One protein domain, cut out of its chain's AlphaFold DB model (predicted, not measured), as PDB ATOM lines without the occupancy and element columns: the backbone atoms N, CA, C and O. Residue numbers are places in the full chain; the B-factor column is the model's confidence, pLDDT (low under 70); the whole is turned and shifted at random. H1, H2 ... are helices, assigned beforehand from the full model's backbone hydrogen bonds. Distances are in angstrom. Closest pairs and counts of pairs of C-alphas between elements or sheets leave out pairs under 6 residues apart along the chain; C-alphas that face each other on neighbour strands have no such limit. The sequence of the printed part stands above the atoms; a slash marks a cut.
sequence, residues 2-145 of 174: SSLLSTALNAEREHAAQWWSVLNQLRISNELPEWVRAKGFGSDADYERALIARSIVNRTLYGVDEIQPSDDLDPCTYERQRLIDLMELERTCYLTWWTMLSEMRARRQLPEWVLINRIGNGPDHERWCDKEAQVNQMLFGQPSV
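What this domain is: This is residues 2 to 145 of the 174 residues of an uncharacterized protein of Pseudomonas sp. 91RF (UniProt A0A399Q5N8). Four long helices, H1, H3, H4 and H6, stand side by side in an elongated up-and-down bundle, each running against the one before it in the chain, with H1 and H4 in the middle and H3 and H6 on opposite sides of that pair. The short helices H2 and H5 lie at one end of the bundle, and the long link of residues 63 to 79 lies at the other. The printed part has 144 residues, with six named helices, H1 to H6 in order along the chain, and no named strand; the class is all helix. It is compact, with a radius of gyration of the C-alphas of 15.9 A, and spans 46 by 28 by 26 A.

Where its parts are: Find C-alpha 2 at (2.824, -143.564, -21.866); from there H1 runs through residues 2 to 28, 38.3 A long, with a kink of 27 degrees near residue 17. Next come H2, residues 34 to 37, and H3, residues 44 to 62, 25.7 A long. Look for C-alpha 80 at (12.183, -134.764, -10.703), where H4 begins; it covers residues 80 to 106 over 37.2 A, with a kink of 32 degrees near residue 94. H5 is residues 112 to 117, and H6, residues 122 to 140 and 25.7 A long, ends at C-alpha 140, (8.082, -131.948, -16.513).

How they stand to each other: Start in the bundle with H1, which touches H4 with residues 16 to 23 alone; their closest C-alphas, of Ala 16 and Tyr 94, are 5.5 A apart. They run the same way at a shallow tilt of 33 degrees, only just short of steep. Residues 5 to 16 of H1 touch H6, closest at the C-alphas of Glu 12 and Lys 131, 5.3 A, opposite ways at a shallow tilt of 32 degrees. H3 and H4 form a helical hairpin at a shallow tilt of 27 degrees, with the C-alphas of Ala 53 and Glu 90 closest at 5.0 A. H3 and H6 are apart. H2 is close to H1 but not clearly touching, at the C-alphas of Arg 27 and Arg 37, 7.3 A; H5 likewise to H1, at those of Val 22 and Val 114, 7.5 A. In H5 every O i to N i+4 pair is within hydrogen-bond range; the counts are 21 of 23 in H1 and in H4 and 14 of 15 in H3 and in H6, and H2 is too short for such a pair.

The domain as a whole: The two C-alphas farthest apart, of Thr 77 and Glu 112, are 47.2 A from each other. The printed part has no cut. The link from H3 to H4 is long, with 17 residues. The mean pLDDT of the printed part is 92.9, and no printed residue is under 70.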
ATOM      1  N   SER A   2       1.568-142.827 -22.003       70.00
ATOM      2  CA  SER A   2       2.824-143.564 -21.866       70.00
ATOM      3  C   SER A   2       3.550-143.835 -23.200       70.00
ATOM      4  O   SER A   2       4.660-143.335 -23.395       70.00
ATOM      5  N   SER A   3       2.873-144.439 -24.184       80.50
ATOM      6  CA  SER A   3       3.440-144.640 -25.533       80.50
ATOM      7  C   SER A   3       3.843-143.358 -26.284       80.50
ATOM      8  O   SER A   3       4.774-143.366 -27.080       80.50
ATOM      9  N   LEU A   4       3.190-142.218 -26.020       89.94
ATOM     10  CA  LEU A   4       3.543-140.945 -26.668       89.94
ATOM     11  C   LEU A   4       4.885-140.404 -26.164       89.94
ATOM     12  O   LEU A   4       5.619-139.785 -26.932       89.94
ATOM     13  N   LEU A   5       5.202-140.639 -24.889       91.31
ATOM     14  CA  LEU A   5       6.467-140.221 -24.299       91.31
ATOM     15  C   LEU A   5       7.630-141.071 -24.824       91.31
ATOM     16  O   LEU A   5       8.658-140.505 -25.192       91.31
ATOM     17  N   SER A   6       7.467-142.395 -24.914       91.25
ATOM     18  CA  SER A   6       8.489-143.278 -25.492       91.25
ATOM     19  C   SER A   6       8.719-142.974 -26.979       91.25
ATOM     20  O   SER A   6       9.871-142.913 -27.415       91.25
ATOM     21  N   THR A   7       7.661-142.667 -27.746       94.06
ATOM     22  CA  THR A   7       7.791-142.147 -29.118       94.06
ATOM     23  C   THR A   7       8.585-140.834 -29.153       94.06
ATOM     24  O   THR A   7       9.530-140.712 -29.931       94.06
ATOM     25  N   ALA A   8       8.225-139.847 -28.325       94.88
ATOM     26  CA  ALA A   8       8.863-138.527 -28.333       94.88
ATOM     27  C   ALA A   8      10.345-138.592 -27.925       94.88
ATOM     28  O   ALA A   8      11.189-137.991 -28.589       94.88
ATOM     29  N   LEU A   9      10.671-139.376 -26.891       94.75
ATOM     30  CA  LEU A   9      12.047-139.618 -26.449       94.75
ATOM     31  C   LEU A   9      12.891-140.254 -27.552       94.75
ATOM     32  O   LEU A   9      14.001-139.796 -27.823       94.75
ATOM     33  N   ASN A  10      12.375-141.294 -28.211       95.00
ATOM     34  CA  ASN A  10      13.099-141.925 -29.311       95.00
ATOM     35  C   ASN A  10      13.268-140.973 -30.497       95.00
ATOM     36  O   ASN A  10      14.362-140.891 -31.040       95.00
ATOM     37  N   ALA A  11      12.257-140.169 -30.834       95.81
ATOM     38  CA  ALA A  11      12.371-139.180 -31.903       95.81
ATOM     39  C   ALA A  11      13.445-138.107 -31.621       95.81
ATOM     40  O   ALA A  11      14.134-137.681 -32.550       95.81
ATOM     41  N   GLU A  12      13.590-137.657 -30.368       96.50
ATOM     42  CA  GLU A  12      14.669-136.749 -29.936       96.50
ATOM     43  C   GLU A  12      16.049-137.408 -30.117       96.50
ATOM     44  O   GLU A  12      16.955-136.831 -30.726       96.50
ATOM     45  N   ARG A  13      16.192-138.646 -29.628       96.50
ATOM     46  CA  ARG A  13      17.442-139.422 -29.653       96.50
ATOM     47  C   ARG A  13      17.868-139.814 -31.063       96.50
ATOM     48  O   ARG A  13      19.046-139.714 -31.394       96.50
ATOM     49  N   GLU A  14      16.929-140.237 -31.902       95.62
ATOM     50  CA  GLU A  14      17.171-140.590 -33.303       95.62
ATOM     51  C   GLU A  14      17.670-139.392 -34.102       95.62
ATOM     52  O   GLU A  14      18.592-139.533 -34.902       95.62
ATOM     53  N   HIS A  15      17.109-138.200 -33.865       96.38
ATOM     54  CA  HIS A  15      17.605-136.975 -34.489       96.38
ATOM     55  C   HIS A  15      19.041-136.697 -34.041       96.38
ATOM     56  O   HIS A  15      19.929-136.588 -34.884       96.38
ATOM     57  N   ALA A  16      19.305-136.676 -32.735       95.44
ATOM     58  CA  ALA A  16      20.657-136.477 -32.215       95.44
ATOM     59  C   ALA A  16      21.677-137.502 -32.753       95.44
ATOM     60  O   ALA A  16      22.811-137.147 -33.084       95.44
ATOM     61  N   ALA A  17      21.277-138.769 -32.894       95.94
ATOM     62  CA  ALA A  17      22.125-139.836 -33.420       95.94
ATOM     63  C   ALA A  17      22.562-139.598 -34.876       95.94
ATOM     64  O   ALA A  17      23.615-140.095 -35.285       95.94
ATOM     65  N   GLN A  18      21.826-138.796 -35.654       96.50
ATOM     66  CA  GLN A  18      22.251-138.399 -37.001       96.50
ATOM     67  C   GLN A  18      23.556-137.596 -36.968       96.50
ATOM     68  O   GLN A  18      24.393-137.761 -37.855       96.50
ATOM     69  N   TRP A  19      23.775-136.771 -35.938       97.44
ATOM     70  CA  TRP A  19      25.024-136.019 -35.788       97.44
ATOM     71  C   TRP A  19      26.215-136.947 -35.578       97.44
ATOM     72  O   TRP A  19      27.241-136.790 -36.241       97.44
ATOM     73  N   TRP A  20      26.061-137.953 -34.713       97.25
ATOM     74  CA  TRP A  20      27.095-138.966 -34.536       97.25
ATOM     75  C   TRP A  20      27.314-139.783 -35.808       97.25
ATOM     76  O   TRP A  20      28.459-139.982 -36.197       97.25
ATOM     77  N   SER A  21      26.246-140.191 -36.501       96.56
ATOM     78  CA  SER A  21      26.347-140.947 -37.756       96.56
ATOM     79  C   SER A  21      27.172-140.200 -38.810       96.56
ATOM     80  O   SER A  21      28.068-140.776 -39.427       96.56
ATOM     81  N   VAL A  22      26.964-138.883 -38.946       96.44
ATOM     82  CA  VAL A  22      27.786-138.038 -39.826       96.44
ATOM     83  C   VAL A  22      29.247-138.006 -39.368       96.44
ATOM     84  O   VAL A  22      30.139-138.179 -40.196       96.44
ATOM     85  N   LEU A  23      29.517-137.811 -38.074       96.56
ATOM     86  CA  LEU A  23      30.889-137.808 -37.546       96.56
ATOM     87  C   LEU A  23      31.592-139.156 -37.745       96.56
ATOM     88  O   LEU A  23      32.763-139.183 -38.125       96.56
ATOM     89  N   ASN A  24      30.884-140.262 -37.530       97.19
ATOM     90  CA  ASN A  24      31.388-141.611 -37.747       97.19
ATOM     91  C   ASN A  24      31.689-141.859 -39.229       97.19
ATOM     92  O   ASN A  24      32.774-142.326 -39.573       97.19
ATOM     93  N   GLN A  25      30.792-141.450 -40.131       96.75
ATOM     94  CA  GLN A  25      31.036-141.568 -41.565       96.75
ATOM     95  C   GLN A  25      32.260-140.750 -41.997       96.75
ATOM     96  O   GLN A  25      33.122-141.269 -42.701       96.75
ATOM     97  N   LEU A  26      32.396-139.505 -41.525       95.88
ATOM     98  CA  LEU A  26      33.592-138.688 -41.768       95.88
ATOM     99  C   LEU A  26      34.861-139.361 -41.229       95.88
ATOM    100  O   LEU A  26      35.924-139.292 -41.851       95.88
ATOM    101  N   ARG A  27      34.769-140.021 -40.069       96.12
ATOM    102  CA  ARG A  27      35.888-140.733 -39.450       96.12
ATOM    103  C   ARG A  27      36.349-141.907 -40.310       96.12
ATOM    104  O   ARG A  27      37.555-142.004 -40.561       96.12
ATOM    105  N   ILE A  28      35.410-142.747 -40.752       95.69
ATOM    106  CA  ILE A  28      35.644-143.940 -41.585       95.69
ATOM    107  C   ILE A  28      36.147-143.541 -42.977       95.69
ATOM    108  O   ILE A  28      37.086-144.149 -43.481       95.69
ATOM    109  N   SER A  29      35.604-142.467 -43.559       95.12
ATOM    110  CA  SER A  29      36.051-141.916 -44.848       95.12
ATOM    111  C   SER A  29      37.394-141.173 -44.778       95.12
ATOM    112  O   SER A  29      37.883-140.687 -45.793       95.12
ATOM    113  N   ASN A  30      38.004-141.054 -43.594       93.56
ATOM    114  CA  ASN A  30      39.210-140.257 -43.352       93.56
ATOM    115  C   ASN A  30      39.076-138.755 -43.704       93.56
ATOM    116  O   ASN A  30      40.065-138.074 -43.958       93.56
ATOM    117  N   GLU A  31      37.853-138.227 -43.662       94.56
ATOM    118  CA  GLU A  31      37.514-136.819 -43.928       94.56
ATOM    119  C   GLU A  31      37.409-135.989 -42.637       94.56
ATOM    120  O   GLU A  31      37.256-134.769 -42.671       94.56
ATOM    121  N   LEU A  32      37.483-136.646 -41.476       94.94
ATOM    122  CA  LEU A  32      37.438-135.993 -40.174       94.94
ATOM    123  C   LEU A  32      38.760-135.253 -39.876       94.94
ATOM    124  O   LEU A  32      39.812-135.904 -39.849       94.94
ATOM    125  N   PRO A  33      38.733-133.935 -39.582       94.88
ATOM    126  CA  PRO A  33      39.922-133.171 -39.220       94.88
ATOM    127  C   PRO A  33      40.633-133.731 -37.984       94.88
ATOM    128  O   PRO A  33      39.988-134.167 -37.027       94.88
ATOM    129  N   GLU A  34      41.963-133.622 -37.956       93.62
ATOM    130  CA  GLU A  34      42.788-134.197 -36.883       93.62
ATOM    131  C   GLU A  34      42.404-133.683 -35.490       93.62
ATOM    132  O   GLU A  34      42.308-134.452 -34.541       93.62
ATOM    133  N   TRP A  35      42.078-132.394 -35.360       94.44
ATOM    134  CA  TRP A  35      41.683-131.806 -34.076       94.44
ATOM    135  C   TRP A  35      40.363-132.369 -33.513       94.44
ATOM    136  O   TRP A  35      40.133-132.287 -32.307       94.44
ATOM    137  N   VAL A  36      39.499-132.931 -34.368       94.12
ATOM    138  CA  VAL A  36      38.268-133.636 -33.970       94.12
ATOM    139  C   VAL A  36      38.583-135.103 -33.699       94.12
ATOM    140  O   VAL A  36      38.177-135.648 -32.672       94.12
ATOM    141  N   ARG A  37      39.369-135.728 -34.586       92.81
ATOM    142  CA  ARG A  37      39.802-137.127 -34.478       92.81
ATOM    143  C   ARG A  37      40.556-137.399 -33.179       92.81
ATOM    144  O   ARG A  37      40.240-138.385 -32.512       92.81
ATOM    145  N   ALA A  38      41.478-136.512 -32.803       93.81
ATOM    146  CA  ALA A  38      42.287-136.594 -31.587       93.81
ATOM    147  C   ALA A  38      41.451-136.540 -30.298       93.81
ATOM    148  O   ALA A  38      41.860-137.078 -29.274       93.81
ATOM    149  N   LYS A  39      40.256-135.936 -30.343       93.38
ATOM    150  CA  LYS A  39      39.308-135.917 -29.217       93.38
ATOM    151  C   LYS A  39      38.452-137.189 -29.127       93.38
ATOM    152  O   LYS A  39      37.691-137.338 -28.178       93.38
ATOM    153  N   GLY A  40      38.565-138.096 -30.099       92.31
ATOM    154  CA  GLY A  40      37.835-139.365 -30.124       92.31
ATOM    155  C   GLY A  40      36.403-139.278 -30.658       92.31
ATOM    156  O   GLY A  40      35.701-140.285 -30.623       92.31
ATOM    157  N   PHE A  41      35.965-138.130 -31.181       93.44
ATOM    158  CA  PHE A  41      34.593-137.968 -31.673       93.44
ATOM    159  C   PHE A  41      34.294-138.820 -32.909       93.44
ATOM    160  O   PHE A  41      35.172-139.060 -33.750       93.44
ATOM    161  N   GLY A  42      33.040-139.277 -32.996       91.44
ATOM    162  CA  GLY A  42      32.575-140.165 -34.063       91.44
ATOM    163  C   GLY A  42      33.179-141.568 -33.989       91.44
ATOM    164  O   GLY A  42      33.243-142.247 -35.002       91.44
ATOM    165  N   SER A  43      33.710-141.974 -32.832       94.88
ATOM    166  CA  SER A  43      34.155-143.350 -32.584       94.88
ATOM    167  C   SER A  43      33.066-144.166 -31.890       94.88
ATOM    168  O   SER A  43      32.141-143.597 -31.307       94.88
ATOM    169  N   ASP A  44      33.222-145.489 -31.886       94.38
ATOM    170  CA  ASP A  44      32.328-146.386 -31.148       94.38
ATOM    171  C   ASP A  44      32.331-146.070 -29.647       94.38
ATOM    172  O   ASP A  44      31.272-145.953 -29.048       94.38
ATOM    173  N   ALA A  45      33.495-145.784 -29.055       95.12
ATOM    174  CA  ALA A  45      33.601-145.411 -27.639       95.12
ATOM    175  C   ALA A  45      32.869-144.093 -27.297       95.12
ATOM    176  O   ALA A  45      32.376-143.909 -26.182       95.12
ATOM    177  N   ASP A  46      32.808-143.155 -28.247       94.56
ATOM    178  CA  ASP A  46      32.029-141.916 -28.121       94.56
ATOM    179  C   ASP A  46      30.519-142.212 -28.162       94.56
ATOM    180  O   ASP A  46      29.755-141.680 -27.356       94.56
ATOM    181  N   TYR A  47      30.094-143.138 -29.025       95.62
ATOM    182  CA  TYR A  47      28.704-143.589 -29.081       95.62
ATOM    183  C   TYR A  47      28.282-144.374 -27.839       95.62
ATOM    184  O   TYR A  47      27.232-144.105 -27.258       95.62
ATOM    185  N   GLU A  48      29.120-145.306 -27.387       95.62
ATOM    186  CA  GLU A  48      28.894-146.118 -26.191       95.62
ATOM    187  C   GLU A  48      28.674-145.244 -24.957       95.62
ATOM    188  O   GLU A  48      27.786-145.517 -24.151       95.62
ATOM    189  N   ARG A  49      29.413-144.134 -24.832       94.25
ATOM    190  CA  ARG A  49      29.197-143.162 -23.753       94.25
ATOM    191  C   ARG A  49      27.778-142.593 -23.771       94.25
ATOM    192  O   ARG A  49      27.155-142.483 -22.713       94.25
ATOM    193  N   ALA A  50      27.264-142.258 -24.951       94.69
ATOM    194  CA  ALA A  50      25.899-141.775 -25.101       94.69
ATOM    195  C   ALA A  50      24.863-142.879 -24.816       94.69
ATOM    196  O   ALA A  50      23.842-142.607 -24.187       94.69
ATOM    197  N   LEU A  51      25.137-144.132 -25.201       95.19
ATOM    198  CA  LEU A  51      24.277-145.278 -24.876       95.19
ATOM    199  C   LEU A  51      24.226-145.569 -23.370       95.19
ATOM    200  O   LEU A  51      23.157-145.882 -22.849       95.19
ATOM    201  N   ILE A  52      25.341-145.412 -22.651       96.00
ATOM    202  CA  ILE A  52      25.377-145.535 -21.188       96.00
ATOM    203  C   ILE A  52      24.496-144.459 -20.545       96.00
ATOM    204  O   ILE A  52      23.669-144.779 -19.692       96.00
ATOM    205  N   ALA A  53      24.619-143.197 -20.973       94.88
ATOM    206  CA  ALA A  53      23.762-142.120 -20.474       94.88
ATOM    207  C   ALA A  53      22.272-142.404 -20.757       94.88
ATOM    208  O   ALA A  53      21.442-142.298 -19.851       94.88
ATOM    209  N   ARG A  54      21.958-142.874 -21.973       95.56
ATOM    210  CA  ARG A  54      20.614-143.302 -22.384       95.56
ATOM    211  C   ARG A  54      20.051-144.406 -21.487       95.56
ATOM    212  O   ARG A  54      18.909-144.309 -21.045       95.56
ATOM    213  N   SER A  55      20.841-145.444 -21.204       95.94
ATOM    214  CA  SER A  55      20.441-146.555 -20.327       95.94
ATOM    215  C   SER A  55      20.150-146.067 -18.906       95.94
ATOM    216  O   SER A  55      19.139-146.458 -18.325       95.94
ATOM    217  N   ILE A  56      20.949-145.143 -18.360       95.75
ATOM    218  CA  ILE A  56      20.705-144.581 -17.021       95.75
ATOM    219  C   ILE A  56      19.374-143.814 -16.975       95.75
ATOM    220  O   ILE A  56      18.613-143.959 -16.010       95.75
ATOM    221  N   VAL A  57      19.070-143.023 -18.010       95.56
ATOM    222  CA  VAL A  57      17.778-142.331 -18.140       95.56
ATOM    223  C   VAL A  57      16.638-143.337 -18.246       95.56
ATOM    224  O   VAL A  57      15.684-143.245 -17.475       95.56
ATOM    225  N   ASN A  58      16.748-144.334 -19.128       95.38
ATOM    226  CA  ASN A  58      15.716-145.355 -19.313       95.38
ATOM    227  C   ASN A  58      15.446-146.126 -18.021       95.38
ATOM    228  O   ASN A  58      14.294-146.310 -17.638       95.38
ATOM    229  N   ARG A  59      16.497-146.498 -17.289       94.75
ATOM    230  CA  ARG A  59      16.365-147.230 -16.030       94.75
ATOM    231  C   ARG A  59      15.713-146.384 -14.947       94.75
ATOM    232  O   ARG A  59      14.938-146.898 -14.150       94.75
ATOM    233  N   THR A  60      16.005-145.087 -14.928       94.12
ATOM    234  CA  THR A  60      15.384-144.147 -13.986       94.12
ATOM    235  C   THR A  60      13.915-143.900 -14.328       94.12
ATOM    236  O   THR A  60      13.086-143.805 -13.427       94.12
ATOM    237  N   LEU A  61      13.592-143.792 -15.617       93.19
ATOM    238  CA  LEU A  61      12.261-143.424 -16.085       93.19
ATOM    239  C   LEU A  61      11.309-144.621 -16.181       93.19
ATOM    240  O   LEU A  61      10.150-144.482 -15.824       93.19
ATOM    241  N   TYR A  62      11.784-145.783 -16.619       92.56
ATOM    242  CA  TYR A  62      10.970-146.963 -16.934       92.56
ATOM    243  C   TYR A  62      11.447-148.249 -16.245       92.56
ATOM    244  O   TYR A  62      10.798-149.284 -16.366       92.56
ATOM    245  N   GLY A  63      12.584-148.229 -15.542       92.25
ATOM    246  CA  GLY A  63      13.142-149.425 -14.901       92.25
ATOM    247  C   GLY A  63      13.836-150.405 -15.857       92.25
ATOM    248  O   GLY A  63      14.285-151.459 -15.412       92.25
ATOM    249  N   VAL A  64      13.960-150.059 -17.141       92.19
ATOM    250  CA  VAL A  64      14.553-150.895 -18.199       92.19
ATOM    251  C   VAL A  64      15.729-150.190 -18.870       92.19
ATOM    252  O   VAL A  64      15.817-148.967 -18.838       92.19
ATOM    253  N   ASP A  65      16.637-150.941 -19.491       90.75
ATOM    254  CA  ASP A  65      17.814-150.361 -20.155       90.75
ATOM    255  C   ASP A  65      17.495-149.808 -21.556       90.75
ATOM    256  O   ASP A  65      18.110-148.838 -22.012       90.75
ATOM    257  N   GLU A  66      16.489-150.370 -22.226       90.38
ATOM    258  CA  GLU A  66      16.089-150.013 -23.587       90.38
ATOM    259  C   GLU A  66      14.580-149.819 -23.686       90.38
ATOM    260  O   GLU A  66      13.817-150.499 -23.005       90.38
ATOM    261  N   ILE A  67      14.177-148.883 -24.545       90.12
ATOM    262  CA  ILE A  67      12.778-148.586 -24.853       90.12
ATOM    263  C   ILE A  67      12.612-148.471 -26.366       90.12
ATOM    264  O   ILE A  67      13.469-147.900 -27.044       90.12
ATOM    265  N   GLN A  68      11.503-148.971 -26.889       88.19
ATOM    266  CA  GLN A  68      11.102-148.846 -28.285       88.19
ATOM    267  C   GLN A  68      10.085-147.706 -28.463       88.19
ATOM    268  O   GLN A  68       9.372-147.354 -27.519       88.19
ATOM    269  N   PRO A  69       9.960-147.122 -29.671       77.19
ATOM    270  CA  PRO A  69       9.049-146.002 -29.930       77.19
ATOM    271  C   PRO A  69       7.567-146.295 -29.654       77.19
ATOM    272  O   PRO A  69       6.790-145.359 -29.508       77.19
ATOM    273  N   SER A  70       7.164-147.567 -29.591       81.88
ATOM    274  CA  SER A  70       5.784-148.012 -29.349       81.88
ATOM    275  C   SER A  70       5.575-148.673 -27.988       81.88
ATOM    276  O   SER A  70       4.507-149.233 -27.745       81.88
ATOM    277  N   ASP A  71       6.587-148.651 -27.125       82.06
ATOM    278  CA  ASP A  71       6.490-149.255 -25.805       82.06
ATOM    279  C   ASP A  71       5.480-148.488 -24.952       82.06
ATOM    280  O   ASP A  71       5.614-147.278 -24.746       82.06
ATOM    281  N   ASP A  72       4.480-149.203 -24.441       82.69
ATOM    282  CA  ASP A  72       3.482-148.677 -23.508       82.69
ATOM    283  C   ASP A  72       3.949-148.914 -22.063       82.69
ATOM    284  O   ASP A  72       3.329-149.631 -21.281       82.69
ATOM    285  N   LEU A  73       5.128-148.375 -21.738       83.62
ATOM    286  CA  LEU A  73       5.765-148.504 -20.427       83.62
ATOM    287  C   LEU A  73       5.433-147.300 -19.562       83.62
ATOM    288  O   LEU A  73       5.876-146.193 -19.849       83.62
ATOM    289  N   ASP A  74       4.673-147.489 -18.491       84.50
ATOM    290  CA  ASP A  74       4.374-146.374 -17.598       84.50
ATOM    291  C   ASP A  74       5.642-145.856 -16.896       84.50
ATOM    292  O   ASP A  74       6.449-146.654 -16.401       84.50
ATOM    293  N   PRO A  75       5.835-144.525 -16.818       87.00
ATOM    294  CA  PRO A  75       6.940-143.957 -16.067       87.00
ATOM    295  C   PRO A  75       6.905-144.385 -14.596       87.00
ATOM    296  O   PRO A  75       5.891-144.251 -13.908       87.00
ATOM    297  N   CYS A  76       8.041-144.857 -14.095       88.56
ATOM    298  CA  CYS A  76       8.264-145.131 -12.684       88.56
ATOM    299  C   CYS A  76       8.175-143.843 -11.853       88.56
ATOM    300  O   CYS A  76       8.271-142.727 -12.361       88.56
ATOM    301  N   THR A  77       8.050-143.982 -10.532       88.31
ATOM    302  CA  THR A  77       8.235-142.827  -9.644       88.31
ATOM    303  C   THR A  77       9.707-142.424  -9.649       88.31
ATOM    304  O   THR A  77      10.567-143.215  -9.267       88.31
ATOM    305  N   TYR A  78       9.997-141.191 -10.059       89.94
ATOM    306  CA  TYR A  78      11.349-140.640 -10.103       89.94
ATOM    307  C   TYR A  78      11.442-139.323  -9.331       89.94
ATOM    308  O   TYR A  78      10.483-138.561  -9.202       89.94
ATOM    309  N   GLU A  79      12.643-139.020  -8.846       91.75
ATOM    310  CA  GLU A  79      12.960-137.697  -8.325       91.75
ATOM    311  C   GLU A  79      13.124-136.720  -9.498       91.75
ATOM    312  O   GLU A  79      14.029-136.866 -10.324       91.75
ATOM    313  N   ARG A  80      12.249-135.708  -9.571       90.44
ATOM    314  CA  ARG A  80      12.183-134.764 -10.703       90.44
ATOM    315  C   ARG A  80      13.536-134.140 -11.038       90.44
ATOM    316  O   ARG A  80      13.909-134.094 -12.204       90.44
ATOM    317  N   GLN A  81      14.262-133.652 -10.033       90.75
ATOM    318  CA  GLN A  81      15.526-132.953 -10.261       90.75
ATOM    319  C   GLN A  81      16.623-133.899 -10.759       90.75
ATOM    320  O   GLN A  81      17.339-133.566 -11.699       90.75
ATOM    321  N   ARG A  82      16.685-135.111 -10.198       91.44
ATOM    322  CA  ARG A  82      17.604-136.154 -10.650       91.44
ATOM    323  C   ARG A  82      17.357-136.540 -12.107       91.44
ATOM    324  O   ARG A  82      18.314-136.683 -12.857       91.44
ATOM    325  N   LEU A  83      16.094-136.686 -12.520       93.69
ATOM    326  CA  LEU A  83      15.775-136.995 -13.916       93.69
ATOM    327  C   LEU A  83      16.203-135.861 -14.860       93.69
ATOM    328  O   LEU A  83      16.760-136.143 -15.915       93.69
ATOM    329  N   ILE A  84      16.004-134.597 -14.471       93.31
ATOM    330  CA  ILE A  84      16.475-133.440 -15.255       93.31
ATOM    331  C   ILE A  84      17.994-133.503 -15.455       93.31
ATOM    332  O   ILE A  84      18.466-133.331 -16.574       93.31
ATOM    333  N   ASP A  85      18.758-133.773 -14.395       92.12
ATOM    334  CA  ASP A  85      20.221-133.815 -14.487       92.12
ATOM    335  C   ASP A  85      20.718-134.986 -15.356       92.12
ATOM    336  O   ASP A  85      21.694-134.841 -16.092       92.12
ATOM    337  N   LEU A  86      20.035-136.135 -15.313       94.31
ATOM    338  CA  LEU A  86      20.352-137.287 -16.165       94.31
ATOM    339  C   LEU A  86      20.025-137.028 -17.641       94.31
ATOM    340  O   LEU A  86      20.837-137.353 -18.505       94.31
ATOM    341  N   MET A  87      18.877-136.406 -17.923       94.62
ATOM    342  CA  MET A  87      18.509-135.978 -19.276       94.62
ATOM    343  C   MET A  87      19.532-134.980 -19.830       94.62
ATOM    344  O   MET A  87      19.953-135.104 -20.976       94.62
ATOM    345  N   GLU A  88      19.985-134.023 -19.018       92.44
ATOM    346  CA  GLU A  88      21.012-133.058 -19.429       92.44
ATOM    347  C   GLU A  88      22.348-133.743 -19.750       92.44
ATOM    348  O   GLU A  88      23.011-133.396 -20.728       92.44
ATOM    349  N   LEU A  89      22.748-134.739 -18.953       91.81
ATOM    350  CA  LEU A  89      23.966-135.509 -19.199       91.81
ATOM    351  C   LEU A  89      23.893-136.269 -20.532       91.81
ATOM    352  O   LEU A  89      24.855-136.260 -21.305       91.81
ATOM    353  N   GLU A  90      22.751-136.899 -20.812       94.81
ATOM    354  CA  GLU A  90      22.484-137.562 -22.089       94.81
ATOM    355  C   GLU A  90      22.559-136.559 -23.253       94.81
ATOM    356  O   GLU A  90      23.348-136.734 -24.185       94.81
ATOM    357  N   ARG A  91      21.824-135.448 -23.155       95.25
ATOM    358  CA  ARG A  91      21.770-134.396 -24.182       95.25
ATOM    359  C   ARG A  91      23.108-133.701 -24.400       95.25
ATOM    360  O   ARG A  91      23.419-133.323 -25.524       95.25
ATOM    361  N   THR A  92      23.948-133.593 -23.373       94.06
ATOM    362  CA  THR A  92      25.309-133.048 -23.500       94.06
ATOM    363  C   THR A  92      26.158-133.879 -24.464       94.06
ATOM    364  O   THR A  92      26.938-133.313 -25.236       94.06
ATOM    365  N   CYS A  93      25.997-135.207 -24.480       93.12
ATOM    366  CA  CYS A  93      26.688-136.064 -25.448       93.12
ATOM    367  C   CYS A  93      26.268-135.698 -26.880       93.12
ATOM    368  O   CYS A  93      27.113-135.484 -27.748       93.12
ATOM    369  N   TYR A  94      24.965-135.520 -27.093       95.12
ATOM    370  CA  TYR A  94      24.386-135.170 -28.389       95.12
ATOM    371  C   TYR A  94      24.817-133.785 -28.864       95.12
ATOM    372  O   TYR A  94      25.328-133.624 -29.975       95.12
ATOM    373  N   LEU A  95      24.688-132.785 -27.994       95.50
ATOM    374  CA  LEU A  95      25.095-131.414 -28.276       95.50
ATOM    375  C   LEU A  95      26.591-131.310 -28.561       95.50
ATOM    376  O   LEU A  95      27.001-130.471 -29.362       95.50
ATOM    377  N   THR A  96      27.416-132.176 -27.971       95.81
ATOM    378  CA  THR A  96      28.844-132.232 -28.300       95.81
ATOM    379  C   THR A  96      29.056-132.614 -29.767       95.81
ATOM    380  O   THR A  96      29.843-131.962 -30.456       95.81
ATOM    381  N   TRP A  97      28.316-133.596 -30.288       97.12
ATOM    382  CA  TRP A  97      28.389-133.979 -31.702       97.12
ATOM    383  C   TRP A  97      27.947-132.851 -32.627       97.12
ATOM    384  O   TRP A  97      28.662-132.508 -33.574       97.12
ATOM    385  N   TRP A  98      26.811-132.221 -32.321       97.00
ATOM    386  CA  TRP A  98      26.348-131.057 -33.070       97.00
ATOM    387  C   TRP A  98      27.374-129.918 -33.049       97.00
ATOM    388  O   TRP A  98      27.676-129.338 -34.091       97.00
ATOM    389  N   THR A  99      27.960-129.633 -31.883       95.69
ATOM    390  CA  THR A  99      28.962-128.573 -31.707       95.69
ATOM    391  C   THR A  99      30.175-128.825 -32.595       95.69
ATOM    392  O   THR A  99      30.634-127.909 -33.273       95.69
ATOM    393  N   MET A 100      30.665-130.066 -32.665       95.88
ATOM    394  CA  MET A 100      31.791-130.405 -33.540       95.88
ATOM    395  C   MET A 100      31.446-130.207 -35.018       95.88
ATOM    396  O   MET A 100      32.231-129.593 -35.743       95.88
ATOM    397  N   LEU A 101      30.263-130.639 -35.465       95.75
ATOM    398  CA  LEU A 101      29.811-130.401 -36.841       95.75
ATOM    399  C   LEU A 101      29.672-128.903 -37.147       95.75
ATOM    400  O   LEU A 101      30.101-128.446 -38.209       95.75
ATOM    401  N   SER A 102      29.126-128.129 -36.211       94.44
ATOM    402  CA  SER A 102      28.957-126.680 -36.335       94.44
ATOM    403  C   SER A 102      30.306-125.953 -36.398       94.44
ATOM    404  O   SER A 102      30.527-125.117 -37.278       94.44
ATOM    405  N   GLU A 103      31.265-126.330 -35.550       95.19
ATOM    406  CA  GLU A 103      32.627-125.793 -35.585       95.19
ATOM    407  C   GLU A 103      33.343-126.131 -36.898       95.19
ATOM    408  O   GLU A 103      33.951-125.254 -37.519       95.19
ATOM    409  N   MET A 104      33.248-127.379 -37.367       95.12
ATOM    410  CA  MET A 104      33.802-127.788 -38.663       95.12
ATOM    411  C   MET A 104      33.163-127.002 -39.814       95.12
ATOM    412  O   MET A 104      33.864-126.578 -40.737       95.12
ATOM    413  N   ARG A 105      31.850-126.745 -39.745       94.25
ATOM    414  CA  ARG A 105      31.117-125.932 -40.725       94.25
ATOM    415  C   ARG A 105      31.623-124.493 -40.746       94.25
ATOM    416  O   ARG A 105      31.921-123.976 -41.821       94.25
ATOM    417  N   ALA A 106      31.772-123.869 -39.579       93.50
ATOM    418  CA  ALA A 106      32.288-122.506 -39.449       93.50
ATOM    419  C   ALA A 106      33.716-122.376 -40.006       93.50
ATOM    420  O   ALA A 106      34.056-121.375 -40.636       93.50
ATOM    421  N   ARG A 107      34.531-123.423 -39.842       95.31
ATOM    422  CA  ARG A 107      35.899-123.508 -40.375       95.31
ATOM    423  C   ARG A 107      35.973-123.914 -41.850       95.31
ATOM    424  O   ARG A 107      37.075-123.992 -42.382       95.31
ATOM    425  N   ARG A 108      34.837-124.176 -42.513       94.12
ATOM    426  CA  ARG A 108      34.761-124.687 -43.898       94.12
ATOM    427  C   ARG A 108      35.530-126.002 -44.100       94.12
ATOM    428  O   ARG A 108      36.145-126.214 -45.137       94.12
ATOM    429  N   GLN A 109      35.496-126.874 -43.093       94.38
ATOM    430  CA  GLN A 109      36.173-128.179 -43.074       94.38
ATOM    431  C   GLN A 109      35.220-129.354 -43.338       94.38
ATOM    432  O   GLN A 109      35.631-130.505 -43.253       94.38
ATOM    433  N   LEU A 110      33.941-129.077 -43.615       94.06
ATOM    434  CA  LEU A 110      32.963-130.106 -43.952       94.06
ATOM    435  C   LEU A 110      32.981-130.418 -45.456       94.06
ATOM    436  O   LEU A 110      32.906-129.478 -46.252       94.06
ATOM    437  N   PRO A 111      33.000-131.707 -45.843       92.94
ATOM    438  CA  PRO A 111      32.791-132.132 -47.223       92.94
ATOM    439  C   PRO A 111      31.421-131.722 -47.775       92.94
ATOM    440  O   PRO A 111      30.453-131.545 -47.029       92.94
ATOM    441  N   GLU A 112      31.317-131.645 -49.103       91.69
ATOM    442  CA  GLU A 112      30.102-131.210 -49.805       91.69
ATOM    443  C   GLU A 112      28.873-132.067 -49.466       91.69
ATOM    444  O   GLU A 112      27.790-131.526 -49.236       91.69
ATOM    445  N   TRP A 113      29.039-133.385 -49.329       93.06
ATOM    446  CA  TRP A 113      27.935-134.287 -48.993       93.06
ATOM    447  C   TRP A 113      27.282-133.940 -47.640       93.06
ATOM    448  O   TRP A 113      26.059-133.993 -47.506       93.06
ATOM    449  N   VAL A 114      28.064-133.487 -46.648       91.56
ATOM    450  CA  VAL A 114      27.536-133.038 -45.344       91.56
ATOM    451  C   VAL A 114      26.791-131.712 -45.483       91.56
ATOM    452  O   VAL A 114      25.795-131.455 -44.797       91.56
ATOM    453  N   LEU A 115      27.265-130.834 -46.370       90.00
ATOM    454  CA  LEU A 115      26.611-129.557 -46.641       90.00
ATOM    455  C   LEU A 115      25.240-129.776 -47.294       90.00
ATOM    456  O   LEU A 115      24.272-129.143 -46.866       90.00
ATOM    457  N   ILE A 116      25.154-130.704 -48.254       90.88
ATOM    458  CA  ILE A 116      23.916-131.081 -48.955       90.88
ATOM    459  C   ILE A 116      22.895-131.685 -47.987       90.88
ATOM    460  O   ILE A 116      21.730-131.292 -48.015       90.88
ATOM    461  N   ASN A 117      23.333-132.561 -47.080       86.38
ATOM    462  CA  ASN A 117      22.440-133.220 -46.124       86.38
ATOM    463  C   ASN A 117      21.841-132.266 -45.079       86.38
ATOM    464  O   ASN A 117      20.897-132.635 -44.389       86.38
ATOM    465  N   ARG A 118      22.361-131.033 -44.952       86.88
ATOM    466  CA  ARG A 118      21.885-130.012 -43.995       86.88
ATOM    467  C   ARG A 118      21.842-130.487 -42.530       86.88
ATOM    468  O   ARG A 118      21.146-129.872 -41.724       86.88
ATOM    469  N   ILE A 119      22.613-131.515 -42.184       88.06
ATOM    470  CA  ILE A 119      22.777-132.025 -40.817       88.06
ATOM    471  C   ILE A 119      23.821-131.172 -40.082       88.06
ATOM    472  O   ILE A 119      24.793-130.693 -40.687       88.06
ATOM    473  N   GLY A 120      23.618-130.951 -38.780       85.12
ATOM    474  CA  GLY A 120      24.576-130.225 -37.941       85.12
ATOM    475  C   GLY A 120      24.677-128.735 -38.287       85.12
ATOM    476  O   GLY A 120      25.761-128.154 -38.256       85.12
ATOM    477  N   ASN A 121      23.570-128.119 -38.715       90.50
ATOM    478  CA  ASN A 121      23.455-126.670 -38.907       90.50
ATOM    479  C   ASN A 121      22.474-126.056 -37.887       90.50
ATOM    480  O   ASN A 121      21.895-126.775 -37.074       90.50
ATOM    481  N   GLY A 122      22.309-124.728 -37.917       92.06
ATOM    482  CA  GLY A 122      21.397-124.007 -37.016       92.06
ATOM    483  C   GLY A 122      19.941-124.490 -37.105       92.06
ATOM    484  O   GLY A 122      19.413-124.943 -36.099       92.06
ATOM    485  N   PRO A 123      19.315-124.510 -38.297       94.50
ATOM    486  CA  PRO A 123      17.949-125.023 -38.445       94.50
ATOM    487  C   PRO A 123      17.766-126.486 -38.018       94.50
ATOM    488  O   PRO A 123      16.679-126.898 -37.630       94.50
ATOM    489  N   ASP A 124      18.807-127.307 -38.136       94.62
ATOM    490  CA  ASP A 124      18.799-128.690 -37.666       94.62
ATOM    491  C   ASP A 124      18.816-128.791 -36.142       94.62
ATOM    492  O   ASP A 124      18.067-129.582 -35.574       94.62
ATOM    493  N   HIS A 125      19.601-127.932 -35.490       94.88
ATOM    494  CA  HIS A 125      19.577-127.769 -34.041       94.88
ATOM    495  C   HIS A 125      18.214-127.295 -33.543       94.88
ATOM    496  O   HIS A 125      17.690-127.853 -32.591       94.88
ATOM    497  N   GLU A 126      17.614-126.300 -34.202       95.44
ATOM    498  CA  GLU A 126      16.288-125.781 -33.842       95.44
ATOM    499  C   GLU A 126      15.224-126.884 -33.884       95.44
ATOM    500  O   GLU A 126      14.487-127.068 -32.918       95.44
ATOM    501  N   ARG A 127      15.217-127.701 -34.946       96.19
ATOM    502  CA  ARG A 127      14.322-128.866 -35.044       96.19
ATOM    503  C   ARG A 127      14.551-129.892 -33.931       96.19
ATOM    504  O   ARG A 127      13.604-130.565 -33.530       96.19
ATOM    505  N   TRP A 128      15.789-130.052 -33.467       96.75
ATOM    506  CA  TRP A 128      16.087-130.916 -32.327       96.75
ATOM    507  C   TRP A 128      15.590-130.290 -31.014       96.75
ATOM    508  O   TRP A 128      14.935-130.979 -30.233       96.75
ATOM    509  N   CYS A 129      15.783-128.982 -30.810       94.81
ATOM    510  CA  CYS A 129      15.246-128.247 -29.660       94.81
ATOM    511  C   CYS A 129      13.715-128.328 -29.568       94.81
ATOM    512  O   CYS A 129      13.177-128.414 -28.468       94.81
ATOM    513  N   ASP A 130      13.000-128.349 -30.696       96.44
ATOM    514  CA  ASP A 130      11.543-128.543 -30.696       96.44
ATOM    515  C   ASP A 130      11.147-129.919 -30.128       96.44
ATOM    516  O   ASP A 130      10.185-130.035 -29.361       96.44
ATOM    517  N   LYS A 131      11.910-130.972 -30.458       96.38
ATOM    518  CA  LYS A 131      11.714-132.328 -29.913       96.38
ATOM    519  C   LYS A 131      12.065-132.381 -28.430       96.38
ATOM    520  O   LYS A 131      11.301-132.931 -27.640       96.38
ATOM    521  N   GLU A 132      13.173-131.752 -28.051       95.12
ATOM    522  CA  GLU A 132      13.596-131.609 -26.659       95.12
ATOM    523  C   GLU A 132      12.508-130.924 -25.815       95.12
ATOM    524  O   GLU A 132      12.129-131.408 -24.746       95.12
ATOM    525  N   ALA A 133      11.944-129.827 -26.328       94.06
ATOM    526  CA  ALA A 133      10.866-129.093 -25.683       94.06
ATOM    527  C   ALA A 133       9.592-129.935 -25.549       94.06
ATOM    528  O   ALA A 133       8.921-129.873 -24.516       94.06
ATOM    529  N   GLN A 134       9.270-130.756 -26.552       95.44
ATOM    530  CA  GLN A 134       8.151-131.694 -26.489       95.44
ATOM    531  C   GLN A 134       8.353-132.741 -25.384       95.44
ATOM    532  O   GLN A 134       7.444-132.963 -24.579       95.44
ATOM    533  N   VAL A 135       9.538-133.350 -25.303       94.88
ATOM    534  CA  VAL A 135       9.882-134.317 -24.250       94.88
ATOM    535  C   VAL A 135       9.829-133.657 -22.872       94.88
ATOM    536  O   VAL A 135       9.208-134.194 -21.952       94.88
ATOM    537  N   ASN A 136      10.398-132.459 -22.728       94.81
ATOM    538  CA  ASN A 136      10.361-131.704 -21.476       94.81
ATOM    539  C   ASN A 136       8.920-131.377 -21.057       94.81
ATOM    540  O   ASN A 136       8.562-131.516 -19.885       94.81
ATOM    541  N   GLN A 137       8.066-131.001 -22.013       93.62
ATOM    542  CA  GLN A 137       6.657-130.727 -21.756       93.62
ATOM    543  C   GLN A 137       5.928-131.967 -21.226       93.62
ATOM    544  O   GLN A 137       5.126-131.841 -20.300       93.62
ATOM    545  N   MET A 138       6.216-133.152 -21.772       92.50
ATOM    546  CA  MET A 138       5.613-134.414 -21.330       92.50
ATOM    547  C   MET A 138       6.132-134.876 -19.961       92.50
ATOM    548  O   MET A 138       5.337-135.309 -19.132       92.50
ATOM    549  N   LEU A 139       7.441-134.769 -19.704       91.75
ATOM    550  CA  LEU A 139       8.064-135.229 -18.454       91.75
ATOM    551  C   LEU A 139       7.859-134.266 -17.283       91.75
ATOM    552  O   LEU A 139       7.688-134.679 -16.140       91.75
ATOM    553  N   PHE A 140       7.919-132.965 -17.551       91.38
ATOM    554  CA  PHE A 140       8.082-131.948 -16.513       91.38
ATOM    555  C   PHE A 140       6.989-130.880 -16.519       91.38
ATOM    556  O   PHE A 140       7.020-129.993 -15.656       91.38
ATOM    557  N   GLY A 141       6.062-130.945 -17.480       90.94
ATOM    558  CA  GLY A 141       4.981-129.978 -17.668       90.94
ATOM    559  C   GLY A 141       5.433-128.625 -18.223       90.94
ATOM    560  O   GLY A 141       4.635-127.688 -18.243       90.94
ATOM    561  N   GLN A 142       6.699-128.493 -18.632       91.31
ATOM    562  CA  GLN A 142       7.300-127.246 -19.111       91.31
ATOM    563  C   GLN A 142       8.248-127.536 -20.278       91.31
ATOM    564  O   GLN A 142       8.985-128.513 -20.201       91.31
ATOM    565  N   PRO A 143       8.318-126.676 -21.308       88.69
ATOM    566  CA  PRO A 143       9.171-126.915 -22.474       88.69
ATOM    567  C   PRO A 143      10.666-126.730 -22.173       88.69
ATOM    568  O   PRO A 143      11.519-127.235 -22.892       88.69
ATOM    569  N   SER A 144      11.001-126.012 -21.098       86.00
ATOM    570  CA  SER A 144      12.376-125.779 -20.665       86.00
ATOM    571  C   SER A 144      12.498-126.051 -19.175       86.00
ATOM    572  O   SER A 144      11.702-125.557 -18.371       86.00
ATOM    573  N   VAL A 145      13.513-126.826 -18.811       84.31
ATOM    574  CA  VAL A 145      13.861-127.152 -17.430       84.31
ATOM    575  C   VAL A 145      15.314-126.787 -17.169       84.31
ATOM    576  O   VAL A 145      16.157-126.858 -18.056       84.31
TER     577      VAL A 145